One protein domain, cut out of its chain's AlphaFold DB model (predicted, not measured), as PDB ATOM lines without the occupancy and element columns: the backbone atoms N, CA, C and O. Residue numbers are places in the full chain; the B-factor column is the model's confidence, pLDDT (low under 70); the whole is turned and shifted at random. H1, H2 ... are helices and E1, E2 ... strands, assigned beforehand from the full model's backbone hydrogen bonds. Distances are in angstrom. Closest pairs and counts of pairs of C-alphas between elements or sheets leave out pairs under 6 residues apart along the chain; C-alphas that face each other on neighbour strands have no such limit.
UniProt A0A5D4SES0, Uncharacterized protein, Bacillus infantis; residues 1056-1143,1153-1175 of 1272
ATOM      1  N   ARG A1056      30.491 -14.328 -55.858       85.38
ATOM      2  CA  ARG A1056      30.519 -13.178 -54.940       85.38
ATOM      3  C   ARG A1056      29.249 -12.313 -54.926       85.38
ATOM      4  O   ARG A1056      29.051 -11.626 -53.924       85.38
ATOM      5  N   LYS A1057      28.372 -12.358 -55.940       84.31
ATOM      6  CA  LYS A1057      27.121 -11.561 -55.964       84.31
ATOM      7  C   LYS A1057      26.041 -12.175 -55.072       84.31
ATOM      8  O   LYS A1057      25.753 -13.364 -55.178       84.31
ATOM      9  N   ASP A1058      25.388 -11.365 -54.245       80.50
ATOM     10  CA  ASP A1058      24.423 -11.873 -53.257       80.50
ATOM     11  C   ASP A1058      23.139 -12.444 -53.876       80.50
ATOM     12  O   ASP A1058      22.584 -13.396 -53.337       80.50
ATOM     13  N   SER A1059      22.712 -11.956 -55.046       78.94
ATOM     14  CA  SER A1059      21.598 -12.550 -55.799       78.94
ATOM     15  C   SER A1059      21.903 -13.976 -56.276       78.94
ATOM     16  O   SER A1059      21.050 -14.854 -56.182       78.94
ATOM     17  N   GLU A1060      23.130 -14.224 -56.740       84.00
ATOM     18  CA  GLU A1060      23.584 -15.543 -57.203       84.00
ATOM     19  C   GLU A1060      23.778 -16.502 -56.013       84.00
ATOM     20  O   GLU A1060      23.359 -17.659 -56.077       84.00
ATOM     21  N   LYS A1061      24.313 -16.011 -54.882       83.75
ATOM     22  CA  LYS A1061      24.354 -16.767 -53.613       83.75
ATOM     23  C   LYS A1061      22.953 -17.154 -53.141       83.75
ATOM     24  O   LYS A1061      22.745 -18.306 -52.767       83.75
ATOM     25  N   GLN A1062      22.001 -16.218 -53.166       80.00
ATOM     26  CA  GLN A1062      20.625 -16.447 -52.723       80.00
ATOM     27  C   GLN A1062      19.919 -17.491 -53.599       80.00
ATOM     28  O   GLN A1062      19.300 -18.410 -53.066       80.00
ATOM     29  N   GLU A1063      20.075 -17.424 -54.925       84.31
ATOM     30  CA  GLU A1063      19.512 -18.431 -55.832       84.31
ATOM     31  C   GLU A1063      20.109 -19.830 -55.570       84.31
ATOM     32  O   GLU A1063      19.386 -20.830 -55.545       84.31
ATOM     33  N   ILE A1064      21.419 -19.920 -55.314       83.06
ATOM     34  CA  ILE A1064      22.087 -21.179 -54.942       83.06
ATOM     35  C   ILE A1064      21.626 -21.667 -53.563       83.06
ATOM     36  O   ILE A1064      21.437 -22.872 -53.381       83.06
ATOM     37  N   PHE A1065      21.409 -20.772 -52.597       81.75
ATOM     38  CA  PHE A1065      20.897 -21.115 -51.270       81.75
ATOM     39  C   PHE A1065      19.479 -21.686 -51.345       81.75
ATOM     40  O   PHE A1065      19.227 -22.763 -50.803       81.75
ATOM     41  N   GLU A1066      18.581 -21.027 -52.077       82.19
ATOM     42  CA  GLU A1066      17.204 -21.483 -52.277       82.19
ATOM     43  C   GLU A1066      17.148 -22.811 -53.040       82.19
ATOM     44  O   GLU A1066      16.400 -23.709 -52.641       82.19
ATOM     45  N   LYS A1067      17.987 -22.996 -54.072       81.06
ATOM     46  CA  LYS A1067      18.153 -24.291 -54.756       81.06
ATOM     47  C   LYS A1067      18.638 -25.372 -53.789       81.06
ATOM     48  O   LYS A1067      17.989 -26.409 -53.679       81.06
ATOM     49  N   THR A1068      19.728 -25.119 -53.060       78.94
ATOM     50  CA  THR A1068      20.352 -26.065 -52.114       78.94
ATOM     51  C   THR A1068      19.367 -26.488 -51.024       78.94
ATOM     52  O   THR A1068      19.135 -27.683 -50.832       78.94
ATOM     53  N   GLN A1069      18.716 -25.528 -50.361       76.88
ATOM     54  CA  GLN A1069      17.752 -25.779 -49.286       76.88
ATOM     55  C   GLN A1069      16.515 -26.559 -49.766       76.88
ATOM     56  O   GLN A1069      15.954 -27.347 -49.004       76.88
ATOM     57  N   ASN A1070      16.115 -26.399 -51.031       74.75
ATOM     58  CA  ASN A1070      15.007 -27.147 -51.629       74.75
ATOM     59  C   ASN A1070      15.399 -28.504 -52.235       74.75
ATOM     60  O   ASN A1070      14.517 -29.224 -52.716       74.75
ATOM     61  N   THR A1071      16.670 -28.912 -52.195       78.50
ATOM     62  CA  THR A1071      17.047 -30.267 -52.625       78.50
ATOM     63  C   THR A1071      16.462 -31.320 -51.687       78.50
ATOM     64  O   THR A1071      16.353 -31.125 -50.473       78.50
ATOM     65  N   LYS A1072      16.096 -32.486 -52.237       77.06
ATOM     66  CA  LYS A1072      15.630 -33.614 -51.415       77.06
ATOM     67  C   LYS A1072      16.694 -34.025 -50.391       77.06
ATOM     68  O   LYS A1072      16.363 -34.211 -49.230       77.06
ATOM     69  N   LEU A1073      17.959 -34.099 -50.810       77.38
ATOM     70  CA  LEU A1073      19.074 -34.521 -49.962       77.38
ATOM     71  C   LEU A1073      19.237 -33.630 -48.717       77.38
ATOM     72  O   LEU A1073      19.413 -34.148 -47.617       77.38
ATOM     73  N   ILE A1074      19.114 -32.306 -48.870       74.62
ATOM     74  CA  ILE A1074      19.179 -31.359 -47.748       74.62
ATOM     75  C   ILE A1074      17.940 -31.464 -46.851       74.62
ATOM     76  O   ILE A1074      18.087 -31.498 -45.631       74.62
ATOM     77  N   ARG A1075      16.728 -31.572 -47.414       73.31
ATOM     78  CA  ARG A1075      15.488 -31.677 -46.616       73.31
ATOM     79  C   ARG A1075      15.400 -32.987 -45.824       73.31
ATOM     80  O   ARG A1075      15.054 -32.949 -44.643       73.31
ATOM     81  N   ASP A1076      15.771 -34.110 -46.438       69.50
ATOM     82  CA  ASP A1076      15.822 -35.429 -45.794       69.50
ATOM     83  C   ASP A1076      16.861 -35.450 -44.653       69.50
ATOM     84  O   ASP A1076      16.590 -35.989 -43.580       69.50
ATOM     85  N   LEU A1077      18.030 -34.823 -44.852       66.38
ATOM     86  CA  LEU A1077      19.097 -34.740 -43.846       66.38
ATOM     87  C   LEU A1077      18.766 -33.771 -42.698       66.38
ATOM     88  O   LEU A1077      19.122 -34.029 -41.548       66.38
ATOM     89  N   ALA A1078      18.092 -32.659 -42.995       62.66
ATOM     90  CA  ALA A1078      17.758 -31.635 -42.011       62.66
ATOM     91  C   ALA A1078      16.524 -31.978 -41.160       62.66
ATOM     92  O   ALA A1078      16.388 -31.444 -40.060       62.66
ATOM     93  N   ASN A1079      15.623 -32.845 -41.648       58.16
ATOM     94  CA  ASN A1079      14.402 -33.272 -40.949       58.16
ATOM     95  C   ASN A1079      13.586 -32.061 -40.422       58.16
ATOM     96  O   ASN A1079      13.287 -31.950 -39.231       58.16
ATOM     97  N   ASN A1080      13.278 -31.126 -41.329       54.44
ATOM     98  CA  ASN A1080      12.662 -29.806 -41.092       54.44
ATOM     99  C   ASN A1080      13.481 -28.800 -40.248       54.44
ATOM    100  O   ASN A1080      12.987 -27.710 -39.960       54.44
ATOM    101  N   GLY A1081      14.727 -29.107 -39.883       58.25
ATOM    102  CA  GLY A1081      15.677 -28.116 -39.374       58.25
ATOM    103  C   GLY A1081      16.138 -27.132 -40.459       58.25
ATOM    104  O   GLY A1081      16.112 -27.440 -41.651       58.25
ATOM    105  N   LYS A1082      16.600 -25.946 -40.052       64.88
ATOM    106  CA  LYS A1082      17.245 -24.983 -40.957       64.88
ATOM    107  C   LYS A1082      18.690 -25.426 -41.219       64.88
ATOM    108  O   LYS A1082      19.460 -25.563 -40.273       64.88
ATOM    109  N   VAL A1083      19.052 -25.620 -42.487       78.06
ATOM    110  CA  VAL A1083      20.458 -25.675 -42.933       78.06
ATOM    111  C   VAL A1083      20.895 -24.269 -43.315       78.06
ATOM    112  O   VAL A1083      20.139 -23.532 -43.955       78.06
ATOM    113  N   GLU A1084      22.114 -23.908 -42.929       82.25
ATOM    114  CA  GLU A1084      22.705 -22.603 -43.216       82.25
ATOM    115  C   GLU A1084      23.811 -22.754 -44.265       82.25
ATOM    116  O   GLU A1084      24.644 -23.654 -44.168       82.25
ATOM    117  N   MET A1085      23.818 -21.890 -45.283       83.69
ATOM    118  CA  MET A1085      24.979 -21.732 -46.161       83.69
ATOM    119  C   MET A1085      26.049 -20.962 -45.390       83.69
ATOM    120  O   MET A1085      25.749 -19.939 -44.777       83.69
ATOM    121  N   LEU A1086      27.282 -21.457 -45.424       82.62
ATOM    122  CA  LEU A1086      28.433 -20.852 -44.766       82.62
ATOM    123  C   LEU A1086      29.528 -20.611 -45.812       82.62
ATOM    124  O   LEU A1086      29.707 -21.407 -46.732       82.62
ATOM    125  N   GLY A1087      30.264 -19.508 -45.690       81.25
ATOM    126  CA  GLY A1087      31.269 -19.124 -46.683       81.25
ATOM    127  C   GLY A1087      30.659 -18.788 -48.051       81.25
ATOM    128  O   GLY A1087      29.483 -18.438 -48.162       81.25
ATOM    129  N   LYS A1088      31.481 -18.860 -49.102       85.81
ATOM    130  CA  LYS A1088      31.111 -18.493 -50.478       85.81
ATOM    131  C   LYS A1088      30.927 -19.760 -51.323       85.81
ATOM    132  O   LYS A1088      31.843 -20.585 -51.343       85.81
ATOM    133  N   PRO A1089      29.813 -19.921 -52.059       91.31
ATOM    134  CA  PRO A1089      29.738 -20.902 -53.136       91.31
ATOM    135  C   PRO A1089      30.808 -20.627 -54.199       91.31
ATOM    136  O   PRO A1089      31.133 -19.470 -54.472       91.31
ATOM    137  N   MET A1090      31.339 -21.671 -54.829       93.19
ATOM    138  CA  MET A1090      32.298 -21.533 -55.928       93.19
ATOM    139  C   MET A1090      32.198 -22.683 -56.922       93.19
ATOM    140  O   MET A1090      31.926 -23.819 -56.537       93.19
ATOM    141  N   THR A1091      32.462 -22.407 -58.195       93.56
ATOM    142  CA  THR A1091      32.611 -23.444 -59.226       93.56
ATOM    143  C   THR A1091      34.091 -23.689 -59.483       93.56
ATOM    144  O   THR A1091      34.860 -22.738 -59.614       93.56
ATOM    145  N   ILE A1092      34.490 -24.960 -59.553       94.44
ATOM    146  CA  ILE A1092      35.848 -25.367 -59.921       94.44
ATOM    147  C   ILE A1092      35.757 -26.322 -61.111       94.44
ATOM    148  O   ILE A1092      35.010 -27.299 -61.053       94.44
ATOM    149  N   GLU A1093      36.531 -26.064 -62.166       92.31
ATOM    150  CA  GLU A1093      36.533 -26.821 -63.425       92.31
ATOM    151  C   GLU A1093      37.958 -27.210 -63.862       92.31
ATOM    152  O   GLU A1093      38.942 -26.556 -63.512       92.31
ATOM    153  N   THR A1094      38.064 -28.297 -64.632       93.31
ATOM    154  CA  THR A1094      39.312 -28.839 -65.197       93.31
ATOM    155  C   THR A1094      38.999 -29.782 -66.370       93.31
ATOM    156  O   THR A1094      37.843 -30.160 -66.574       93.31
ATOM    157  N   ASN A1095      40.014 -30.203 -67.130       91.44
ATOM    158  CA  ASN A1095      39.886 -31.121 -68.268       91.44
ATOM    159  C   ASN A1095      40.088 -32.618 -67.953       91.44
ATOM    160  O   ASN A1095      39.942 -33.438 -68.860       91.44
ATOM    161  N   TYR A1096      40.377 -33.004 -66.706       90.38
ATOM    162  CA  TYR A1096      40.503 -34.416 -66.314       90.38
ATOM    163  C   TYR A1096      39.305 -34.957 -65.517       90.38
ATOM    164  O   TYR A1096      38.455 -34.219 -65.021       90.38
ATOM    165  N   LYS A1097      39.233 -36.290 -65.409       85.69
ATOM    166  CA  LYS A1097      38.205 -37.045 -64.670       85.69
ATOM    167  C   LYS A1097      38.845 -38.251 -63.982       85.69
ATOM    168  O   LYS A1097      39.913 -38.691 -64.398       85.69
ATOM    169  N   ASN A1098      38.178 -38.806 -62.969       84.69
ATOM    170  CA  ASN A1098      38.552 -40.053 -62.277       84.69
ATOM    171  C   ASN A1098      39.910 -40.058 -61.542       84.69
ATOM    172  O   ASN A1098      40.272 -41.085 -60.971       84.69
ATOM    173  N   GLN A1099      40.638 -38.940 -61.510       89.25
ATOM    174  CA  GLN A1099      41.822 -38.785 -60.666       89.25
ATOM    175  C   GLN A1099      41.429 -38.332 -59.262       89.25
ATOM    176  O   GLN A1099      40.403 -37.677 -59.080       89.25
ATOM    177  N   ASN A1100      42.241 -38.698 -58.270       90.94
ATOM    178  CA  ASN A1100      41.993 -38.301 -56.892       90.94
ATOM    179  C   ASN A1100      42.405 -36.838 -56.684       90.94
ATOM    180  O   ASN A1100      43.570 -36.511 -56.912       90.94
ATOM    181  N   THR A1101      41.501 -35.984 -56.212       94.25
ATOM    182  CA  THR A1101      41.800 -34.573 -55.930       94.25
ATOM    183  C   THR A1101      41.372 -34.230 -54.510       94.25
ATOM    184  O   THR A1101      40.247 -34.525 -54.106       94.25
ATOM    185  N   LEU A1102      42.253 -33.582 -53.751       95.12
ATOM    186  CA  LEU A1102      41.925 -33.014 -52.445       95.12
ATOM    187  C   LEU A1102      41.597 -31.532 -52.631       95.12
ATOM    188  O   LEU A1102      42.394 -30.794 -53.203       95.12
ATOM    189  N   VAL A1103      40.434 -31.090 -52.156       95.81
ATOM    190  CA  VAL A1103      40.018 -29.681 -52.235       95.81
ATOM    191  C   VAL A1103      39.741 -29.164 -50.836       95.81
ATOM    192  O   VAL A1103      38.953 -29.757 -50.100       95.81
ATOM    193  N   THR A1104      40.409 -28.074 -50.470       95.56
ATOM    194  CA  THR A1104      40.375 -27.455 -49.144       95.56
ATOM    195  C   THR A1104      39.762 -26.068 -49.254       95.56
ATOM    196  O   THR A1104      40.422 -25.136 -49.706       95.56
ATOM    197  N   PHE A1105      38.505 -25.923 -48.844       95.44
ATOM    198  CA  PHE A1105      37.808 -24.636 -48.863       95.44
ATOM    199  C   PHE A1105      38.154 -23.822 -47.616       95.44
ATOM    200  O   PHE A1105      38.178 -24.377 -46.513       95.44
ATOM    201  N   SER A1106      38.411 -22.526 -47.789       93.25
ATOM    202  CA  SER A1106      38.765 -21.603 -46.706       93.25
ATOM    203  C   SER A1106      37.616 -21.431 -45.706       93.25
ATOM    204  O   SER A1106      36.455 -21.288 -46.091       93.25
ATOM    205  N   LEU A1107      37.936 -21.421 -44.407       93.31
ATOM    206  CA  LEU A1107      36.986 -21.093 -43.334       93.31
ATOM    207  C   LEU A1107      37.116 -19.637 -42.843       93.31
ATOM    208  O   LEU A1107      36.411 -19.248 -41.916       93.31
ATOM    209  N   LYS A1108      37.995 -18.830 -43.458       85.06
ATOM    210  CA  LYS A1108      38.352 -17.461 -43.034       85.06
ATOM    211  C   LYS A1108      37.144 -16.536 -42.833       85.06
ATOM    212  O   LYS A1108      37.086 -15.814 -41.844       85.06
ATOM    213  N   ASP A1109      36.172 -16.610 -43.743       81.88
ATOM    214  CA  ASP A1109      34.978 -15.752 -43.755       81.88
ATOM    215  C   ASP A1109      33.757 -16.418 -43.080       81.88
ATOM    216  O   ASP A1109      32.614 -15.998 -43.272       81.88
ATOM    217  N   ILE A1110      33.972 -17.487 -42.306       85.75
ATOM    218  CA  ILE A1110      32.928 -18.183 -41.544       85.75
ATOM    219  C   ILE A1110      33.028 -17.774 -40.072       85.75
ATOM    220  O   ILE A1110      34.104 -17.763 -39.484       85.75
ATOM    221  N   GLY A1111      31.885 -17.457 -39.453       85.44
ATOM    222  CA  GLY A1111      31.788 -17.022 -38.053       85.44
ATOM    223  C   GLY A1111      32.025 -18.146 -37.039       85.44
ATOM    224  O   GLY A1111      31.108 -18.531 -36.318       85.44
ATOM    225  N   ILE A1112      33.244 -18.688 -36.994       89.12
ATOM    226  CA  ILE A1112      33.641 -19.766 -36.083       89.12
ATOM    227  C   ILE A1112      33.564 -19.272 -34.622       89.12
ATOM    228  O   ILE A1112      34.182 -18.257 -34.291       89.12
ATOM    229  N   PRO A1113      32.861 -19.978 -33.711       88.31
ATOM    230  CA  PRO A1113      32.825 -19.608 -32.297       88.31
ATOM    231  C   PRO A1113      34.216 -19.616 -31.641       88.31
ATOM    232  O   PRO A1113      35.016 -20.518 -31.875       88.31
ATOM    233  N   ALA A1114      34.481 -18.645 -30.762       82.88
ATOM    234  CA  ALA A1114      35.716 -18.594 -29.966       82.88
ATOM    235  C   ALA A1114      35.700 -19.547 -28.748       82.88
ATOM    236  O   ALA A1114      36.747 -19.990 -28.285       82.88
ATOM    237  N   ASP A1115      34.509 -19.872 -28.238       88.81
ATOM    238  CA  ASP A1115      34.276 -20.869 -27.184       88.81
ATOM    239  C   ASP A1115      34.601 -22.273 -27.712       88.81
ATOM    240  O   ASP A1115      33.973 -22.721 -28.671       88.81
ATOM    241  N   THR A1116      35.556 -22.975 -27.094       83.94
ATOM    242  CA  THR A1116      36.068 -24.268 -27.578       83.94
ATOM    243  C   THR A1116      34.985 -25.334 -27.755       83.94
ATOM    244  O   THR A1116      35.028 -26.075 -28.732       83.94
ATOM    245  N   LEU A1117      33.990 -25.416 -26.865       78.56
ATOM    246  CA  LEU A1117      32.939 -26.435 -26.972       78.56
ATOM    247  C   LEU A1117      31.974 -26.104 -28.112       78.56
ATOM    248  O   LEU A1117      31.667 -26.969 -28.932       78.56
ATOM    249  N   LYS A1118      31.554 -24.838 -28.216       82.62
ATOM    250  CA  LYS A1118      30.703 -24.366 -29.321       82.62
ATOM    251  C   LYS A1118      31.433 -24.442 -30.662       82.62
ATOM    252  O   LYS A1118      30.815 -24.780 -31.667       82.62
ATOM    253  N   ARG A1119      32.741 -24.176 -30.676       89.25
ATOM    254  CA  ARG A1119      33.627 -24.321 -31.837       89.25
ATOM    255  C   ARG A1119      33.687 -25.767 -32.295       89.25
ATOM    256  O   ARG A1119      33.462 -26.043 -33.466       89.25
ATOM    257  N   ASP A1120      33.941 -26.687 -31.375       83.44
ATOM    258  CA  ASP A1120      34.059 -28.105 -31.687       83.44
ATOM    259  C   ASP A1120      32.718 -28.722 -32.108       83.44
ATOM    260  O   ASP A1120      32.714 -29.648 -32.915       83.44
ATOM    261  N   GLU A1121      31.577 -28.248 -31.597       83.75
ATOM    262  CA  GLU A1121      30.258 -28.614 -32.134       83.75
ATOM    263  C   GLU A1121      30.017 -28.025 -33.531       83.75
ATOM    264  O   GLU A1121      29.621 -28.757 -34.437       83.75
ATOM    265  N   PHE A1122      30.306 -26.736 -33.731       90.44
ATOM    266  CA  PHE A1122      30.161 -26.049 -35.018       90.44
ATOM    267  C   PHE A1122      30.996 -26.718 -36.121       90.44
ATOM    268  O   PHE A1122      30.471 -27.075 -37.170       90.44
ATOM    269  N   LEU A1123      32.274 -27.001 -35.856       90.31
ATOM    270  CA  LEU A1123      33.169 -27.693 -36.789       90.31
ATOM    271  C   LEU A1123      32.694 -29.118 -37.134       90.31
ATOM    272  O   LEU A1123      32.921 -29.579 -38.250       90.31
ATOM    273  N   LYS A1124      31.997 -29.812 -36.219       88.94
ATOM    274  CA  LYS A1124      31.376 -31.128 -36.485       88.94
ATOM    275  C   LYS A1124      30.092 -31.025 -37.314       88.94
ATOM    276  O   LYS A1124      29.682 -32.033 -37.907       88.94
ATOM    277  N   SER A1125      29.453 -29.856 -37.351       89.06
ATOM    278  CA  SER A1125      28.245 -29.590 -38.140       89.06
ATOM    279  C   SER A1125      28.557 -29.240 -39.602       89.06
ATOM    280  O   SER A1125      27.720 -29.485 -40.474       89.06
ATOM    281  N   LEU A1126      29.774 -28.757 -39.886       92.19
ATOM    282  CA  LEU A1126      30.221 -28.418 -41.238       92.19
ATOM    283  C   LEU A1126      30.228 -29.629 -42.186       92.19
ATOM    284  O   LEU A1126      30.711 -30.721 -41.868       92.19
ATOM    285  N   ALA A1127      29.745 -29.397 -43.403       91.38
ATOM    286  CA  ALA A1127      29.903 -30.275 -44.556       91.38
ATOM    287  C   ALA A1127      30.037 -29.434 -45.836       91.38
ATOM    288  O   ALA A1127      29.748 -28.239 -45.829       91.38
ATOM    289  N   VAL A1128      30.441 -30.056 -46.942       93.44
ATOM    290  CA  VAL A1128      30.400 -29.439 -48.274       93.44
ATOM    291  C   VAL A1128      29.247 -30.057 -49.061       93.44
ATOM    292  O   VAL A1128      29.200 -31.274 -49.251       93.44
ATOM    293  N   PHE A1129      28.312 -29.222 -49.507       91.50
ATOM    294  CA  PHE A1129      27.344 -29.564 -50.543       91.50
ATOM    295  C   PHE A1129      28.019 -29.451 -51.913       91.50
ATOM    296  O   PHE A1129      28.736 -28.486 -52.185       91.50
ATOM    297  N   ILE A1130      27.789 -30.450 -52.759       92.00
ATOM    298  CA  ILE A1130      28.385 -30.583 -54.086       92.00
ATOM    299  C   ILE A1130      27.247 -30.692 -55.094       92.00
ATOM    300  O   ILE A1130      26.393 -31.571 -54.965       92.00
ATOM    301  N   GLN A1131      27.256 -29.829 -56.108       87.69
ATOM    302  CA  GLN A1131      26.370 -29.920 -57.260       87.69
ATOM    303  C   GLN A1131      27.200 -30.145 -58.524       87.69
ATOM    304  O   GLN A1131      27.909 -29.255 -59.000       87.69
ATOM    305  N   HIS A1132      27.110 -31.361 -59.054       83.38
ATOM    306  CA  HIS A1132      27.740 -31.758 -60.302       83.38
ATOM    307  C   HIS A1132      27.009 -31.123 -61.501       83.38
ATOM    308  O   HIS A1132      25.807 -30.851 -61.450       83.38
ATOM    309  N   SER A1133      27.728 -30.889 -62.602       74.00
ATOM    310  CA  SER A1133      27.177 -30.269 -63.820       74.00
ATOM    311  C   SER A1133      26.210 -31.169 -64.603       74.00
ATOM    312  O   SER A1133      25.467 -30.681 -65.447       74.00
ATOM    313  N   ASP A1134      26.169 -32.464 -64.283       70.38
ATOM    314  CA  ASP A1134      25.150 -33.424 -64.734       70.38
ATOM    315  C   ASP A1134      23.858 -33.384 -63.883       70.38
ATOM    316  O   ASP A1134      22.902 -34.104 -64.168       70.38
ATOM    317  N   GLY A1135      23.807 -32.526 -62.856       72.94
ATOM    318  CA  GLY A1135      22.678 -32.380 -61.938       72.94
ATOM    319  C   GLY A1135      22.698 -33.336 -60.742       72.94
ATOM    320  O   GLY A1135      21.825 -33.222 -59.880       72.94
ATOM    321  N   GLU A1136      23.675 -34.244 -60.641       80.88
ATOM    322  CA  GLU A1136      23.862 -35.078 -59.452       80.88
ATOM    323  C   GLU A1136      24.297 -34.219 -58.247       80.88
ATOM    324  O   GLU A1136      25.028 -33.234 -58.376       80.88
ATOM    325  N   GLN A1137      23.810 -34.567 -57.054       86.88
ATOM    326  CA  GLN A1137      23.988 -33.778 -55.832       86.88
ATOM    327  C   GLN A1137      24.467 -34.660 -54.682       86.88
ATOM    328  O   GLN A1137      23.892 -35.718 -54.423       86.88
ATOM    329  N   ALA A1138      25.486 -34.195 -53.962       86.88
ATOM    330  CA  ALA A1138      26.088 -34.904 -52.840       86.88
ATOM    331  C   ALA A1138      26.338 -33.975 -51.642       86.88
ATOM    332  O   ALA A1138      26.408 -32.753 -51.772       86.88
ATOM    333  N   ILE A1139      26.493 -34.570 -50.459       89.00
ATOM    334  CA  ILE A1139      26.975 -33.893 -49.250       89.00
ATOM    335  C   ILE A1139      28.139 -34.715 -48.715       89.00
ATOM    336  O   ILE A1139      27.985 -35.905 -48.436       89.00
ATOM    337  N   GLN A1140      29.295 -34.080 -48.553       90.19
ATOM    338  CA  GLN A1140      30.510 -34.715 -48.066       90.19
ATOM    339  C   GLN A1140      30.970 -34.017 -46.786       90.19
ATOM    340  O   GLN A1140      31.225 -32.812 -46.780       90.19
ATOM    341  N   LYS A1141      31.093 -34.767 -45.684       89.56
ATOM    342  CA  LYS A1141      31.815 -34.265 -44.509       89.56
ATOM    343  C   LYS A1141      33.306 -34.224 -44.832       89.56
ATOM    344  O   LYS A1141      33.855 -35.212 -45.320       89.56
ATOM    345  N   GLY A1142      33.928 -33.078 -44.582       88.94
ATOM    346  CA  GLY A1142      35.359 -32.878 -44.778       88.94
ATOM    347  C   GLY A1142      36.165 -33.053 -43.496       88.94
ATOM    348  O   GLY A1142      35.623 -33.116 -42.393       88.94
ATOM    349  N   ILE A1143      37.482 -33.103 -43.658       93.00
ATOM    350  CA  ILE A1143      38.463 -33.062 -42.576       93.00
ATOM    351  C   ILE A1143      38.819 -31.594 -42.337       93.00
ATOM    352  O   ILE A1143      39.256 -30.908 -43.263       93.00
ATOM    353  N   ILE A1153      41.431 -23.498 -40.243       91.25
ATOM    354  CA  ILE A1153      41.647 -22.651 -41.435       91.25
ATOM    355  C   ILE A1153      40.881 -23.123 -42.674       91.25
ATOM    356  O   ILE A1153      40.582 -22.318 -43.552       91.25
ATOM    357  N   GLY A1154      40.545 -24.414 -42.761       93.38
ATOM    358  CA  GLY A1154      39.949 -24.990 -43.965       93.38
ATOM    359  C   GLY A1154      39.128 -26.250 -43.707       93.38
ATOM    360  O   GLY A1154      39.320 -26.928 -42.699       93.38
ATOM    361  N   ILE A1155      38.245 -26.602 -44.642       95.75
ATOM    362  CA  ILE A1155      37.570 -27.907 -44.697       95.75
ATOM    363  C   ILE A1155      37.989 -28.648 -45.973       95.75
ATOM    364  O   ILE A1155      37.699 -28.208 -47.084       95.75
ATOM    365  N   GLN A1156      38.702 -29.767 -45.812       96.25
ATOM    366  CA  GLN A1156      39.200 -30.587 -46.920       96.25
ATOM    367  C   GLN A1156      38.253 -31.746 -47.239       96.25
ATOM    368  O   GLN A1156      37.954 -32.564 -46.371       96.25
ATOM    369  N   ILE A1157      37.845 -31.860 -48.500       95.81
ATOM    370  CA  ILE A1157      37.147 -33.027 -49.056       95.81
ATOM    371  C   ILE A1157      37.994 -33.702 -50.142       95.81
ATOM    372  O   ILE A1157      38.976 -33.139 -50.626       95.81
ATOM    373  N   GLN A1158      37.598 -34.915 -50.529       93.88
ATOM    374  CA  GLN A1158      38.232 -35.685 -51.597       93.88
ATOM    375  C   GLN A1158      37.233 -35.914 -52.738       93.88
ATOM    376  O   GLN A1158      36.187 -36.523 -52.508       93.88
ATOM    377  N   ILE A1159      37.562 -35.465 -53.950       91.06
ATOM    378  CA  ILE A1159      36.680 -35.484 -55.126       91.06
ATOM    379  C   ILE A1159      37.312 -36.221 -56.317       91.06
ATOM    380  O   ILE A1159      38.529 -36.378 -56.401       91.06
ATOM    381  N   SER A1160      36.460 -36.638 -57.257       81.19
ATOM    382  CA  SER A1160      36.832 -37.191 -58.576       81.19
ATOM    383  C   SER A1160      36.013 -36.608 -59.747       81.19
ATOM    384  O   SER A1160      36.277 -36.922 -60.912       81.19
ATOM    385  N   LYS A1161      35.036 -35.740 -59.435       82.06
ATOM    386  CA  LYS A1161      34.244 -34.896 -60.344       82.06
ATOM    387  C   LYS A1161      34.415 -33.430 -59.929       82.06
ATOM    388  O   LYS A1161      34.390 -33.132 -58.738       82.06
ATOM    389  N   PHE A1162      34.523 -32.535 -60.907       81.94
ATOM    390  CA  PHE A1162      34.609 -31.078 -60.732       81.94
ATOM    391  C   PHE A1162      33.230 -30.422 -60.913       81.94
ATOM    392  O   PHE A1162      32.362 -31.000 -61.574       81.94
ATOM    393  N   SER A1163      32.932 -29.346 -60.173       89.62
ATOM    394  CA  SER A1163      31.556 -29.015 -59.741       89.62
ATOM    395  C   SER A1163      31.414 -27.622 -59.120       89.62
ATOM    396  O   SER A1163      32.406 -26.933 -58.884       89.62
ATOM    397  N   THR A1164      30.176 -27.242 -58.792       90.69
ATOM    398  CA  THR A1164      29.895 -26.171 -57.829       90.69
ATOM    399  C   THR A1164      29.887 -26.736 -56.407       90.69
ATOM    400  O   THR A1164      29.284 -27.777 -56.138       90.69
ATOM    401  N   PHE A1165      30.561 -26.039 -55.498       93.56
ATOM    402  CA  PHE A1165      30.767 -26.407 -54.102       93.56
ATOM    403  C   PHE A1165      30.264 -25.298 -53.178       93.56
ATOM    404  O   PHE A1165      30.414 -24.116 -53.485       93.56
ATOM    405  N   THR A1166      29.709 -25.689 -52.032       91.50
ATOM    406  CA  THR A1166      29.158 -24.779 -51.018       91.50
ATOM    407  C   THR A1166      29.387 -25.376 -49.632       91.50
ATOM    408  O   THR A1166      28.962 -26.505 -49.385       91.50
ATOM    409  N   ILE A1167      30.010 -24.648 -48.701       93.06
ATOM    410  CA  ILE A1167      30.077 -25.096 -47.300       93.06
ATOM    411  C   ILE A1167      28.696 -24.877 -46.660       93.06
ATOM    412  O   ILE A1167      28.036 -23.862 -46.884       93.06
ATOM    413  N   ILE A1168      28.236 -25.845 -45.873       90.25
ATOM    414  CA  ILE A1168      26.956 -25.788 -45.168       90.25
ATOM    415  C   ILE A1168      27.123 -26.141 -43.692       90.25
ATOM    416  O   ILE A1168      27.846 -27.071 -43.332       90.25
ATOM    417  N   GLY A1169      26.411 -25.407 -42.838       88.75
ATOM    418  CA  GLY A1169      26.173 -25.764 -41.448       88.75
ATOM    419  C   GLY A1169      24.949 -26.664 -41.374       88.75
ATOM    420  O   GLY A1169      23.820 -26.212 -41.596       88.75
ATOM    421  N   LEU A1170      25.163 -27.947 -41.084       84.25
ATOM    422  CA  LEU A1170      24.065 -28.865 -40.799       84.25
ATOM    423  C   LEU A1170      23.494 -28.546 -39.407       84.25
ATOM    424  O   LEU A1170      24.268 -28.245 -38.496       84.25
ATOM    425  N   PRO A1171      22.169 -28.618 -39.188       72.19
ATOM    426  CA  PRO A1171      21.612 -28.416 -37.857       72.19
ATOM    427  C   PRO A1171      22.185 -29.453 -36.883       72.19
ATOM    428  O   PRO A1171      22.290 -30.635 -37.233       72.19
ATOM    429  N   ASN A1172      22.506 -29.021 -35.655       56.25
ATOM    430  CA  ASN A1172      22.956 -29.895 -34.564       56.25
ATOM    431  C   ASN A1172      21.834 -30.854 -34.146       56.25
ATOM    432  O   ASN A1172      21.157 -30.697 -33.128       56.25
ATOM    433  N   SER A1173      21.679 -31.901 -34.947       41.69
ATOM    434  CA  SER A1173      21.090 -33.162 -34.548       41.69
ATOM    435  C   SER A1173      21.947 -33.720 -33.417       41.69
ATOM    436  O   SER A1173      22.947 -34.399 -33.641       41.69
ATOM    437  N   GLN A1174      21.537 -33.392 -32.185       28.64
ATOM    438  CA  GLN A1174      21.932 -34.090 -30.961       28.64
ATOM    439  C   GLN A1174      22.096 -35.575 -31.299       28.64
ATOM    440  O   GLN A1174      21.122 -36.153 -31.802       28.64
ATOM    441  N   PRO A1175      23.282 -36.182 -31.095       30.64
ATOM    442  CA  PRO A1175      23.527 -37.547 -31.529       30.64
ATOM    443  C   PRO A1175      22.466 -38.429 -30.885       30.64
ATOM    444  O   PRO A1175      22.432 -38.593 -29.661       30.64
TER     445      PRO A1175
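What this domain is: This is residues 1056 to 1143 and 1153 to 1175 of the 1272 residues of an uncharacterized protein of Bacillus infantis (UniProt A0A5D4SES0). A small sandwich: a strongly twisted four-stranded sheet, E1 E6 E3 E4, has the two-stranded sheet E2 E5 crossed over part of one face and the helices H1 and H2 over the other face. The third helix, H3, lies at one end of the strands, just before E3, and only grazes the large sheet. The printed part has 111 residues with three named helices and six named strands, in the order H1 H2 E1 E2 H3 E3 E4 E5 E6, and both sheets are antiparallel throughout. The class is mixed, helices and strands, and the whole is compact, with a radius of gyration of the C-alphas of 14.0 A and spans of 43 by 30 by 28 A.

How they stand to each other: The large sheet runs E1, residues 1084 to 1094, then E6, residues 1163 to 1169, then E3, residues 1126 to 1132, then E4, residues 1137 to 1140; E1 and E4 are its edge strands. Its strands' lines turn by 69 degrees from edge to edge, and E1 bends by 66 degrees at residue 1087. E1 and E6 are antiparallel at 162 degrees, with N 1086 and O 1167 within hydrogen-bond range at 2.9 A. E6 and E3 are antiparallel at 155 degrees, with N 1129 and O 1166 at 2.8 A. E3 and E4 form a hairpin, with N 1130 and O 1138 at 2.9 A. The second sheet pairs E2, residues 1101 to 1106, with E5, residues 1153 to 1159, antiparallel at 152 degrees, with N 1103 and O 1157 at 2.9 A. The two sheets make a sandwich, two sheets face to face: the parts that face each other are 9.5 A centre to centre, and the strands of the one stand at 42 degrees to those of the other. Between the sheets, the C-alphas of Val 1128 and Ile 1157 are the closest of E3 and E5, at 7.7 A. H1, residues 1058 to 1069, and H2, residues 1072 to 1078, make two layers with the large sheet, helices on one face of it. H1 has a height over the sheet of 9.1 A and lies over E1 and E6; it runs across the strands, at 79 degrees to E1 on the local plane. The closest C-alphas of H1 and E1 are those of Phe 1065 and Met 1085, 6.6 A apart. For H2 and E4 they are those of Leu 1073 and Ala 1138, 7.6 A apart. H1 and H2 are close but not clearly touching, with Gln 1069 and Arg 1075 the closest C-alphas at 6.9 A, and about perpendicular at 84 degrees. H3, residues 1116 to 1125, only grazes the sheet with residues 1122 to 1125. In H1, H2 and H3 every O i to N i+4 pair is within hydrogen-bond range.

Where its parts are: H1 begins at C-alpha 1058, (24.423, -11.873, -53.257), and is 15.9 A long; H2 measures 9.8 A and H3 14.2 A. E1 is the longest strand, 28.2 A, from C-alpha 1084 at (22.705, -22.603, -43.216). E2 measures 16.2 A, E3 19.5 A, E4 10.2 A and E5 19.4 A. E6, 19.3 A long, ends at C-alpha 1169, (26.173, -25.764, -41.448).

The domain as a whole: The two C-alphas farthest apart are those of Asn 1095 and Asp 1115, 42.7 A. Residues 1144 to 1152 are not printed, and C-alphas 1143 and 1153 are 10.9 A apart across this cut, which lies between E4 and E5. Of the links that are printed whole, none is long. The mean pLDDT of the printed part is 83.2; residues 1076 to 1082 and 1172 to 1175 are under 70.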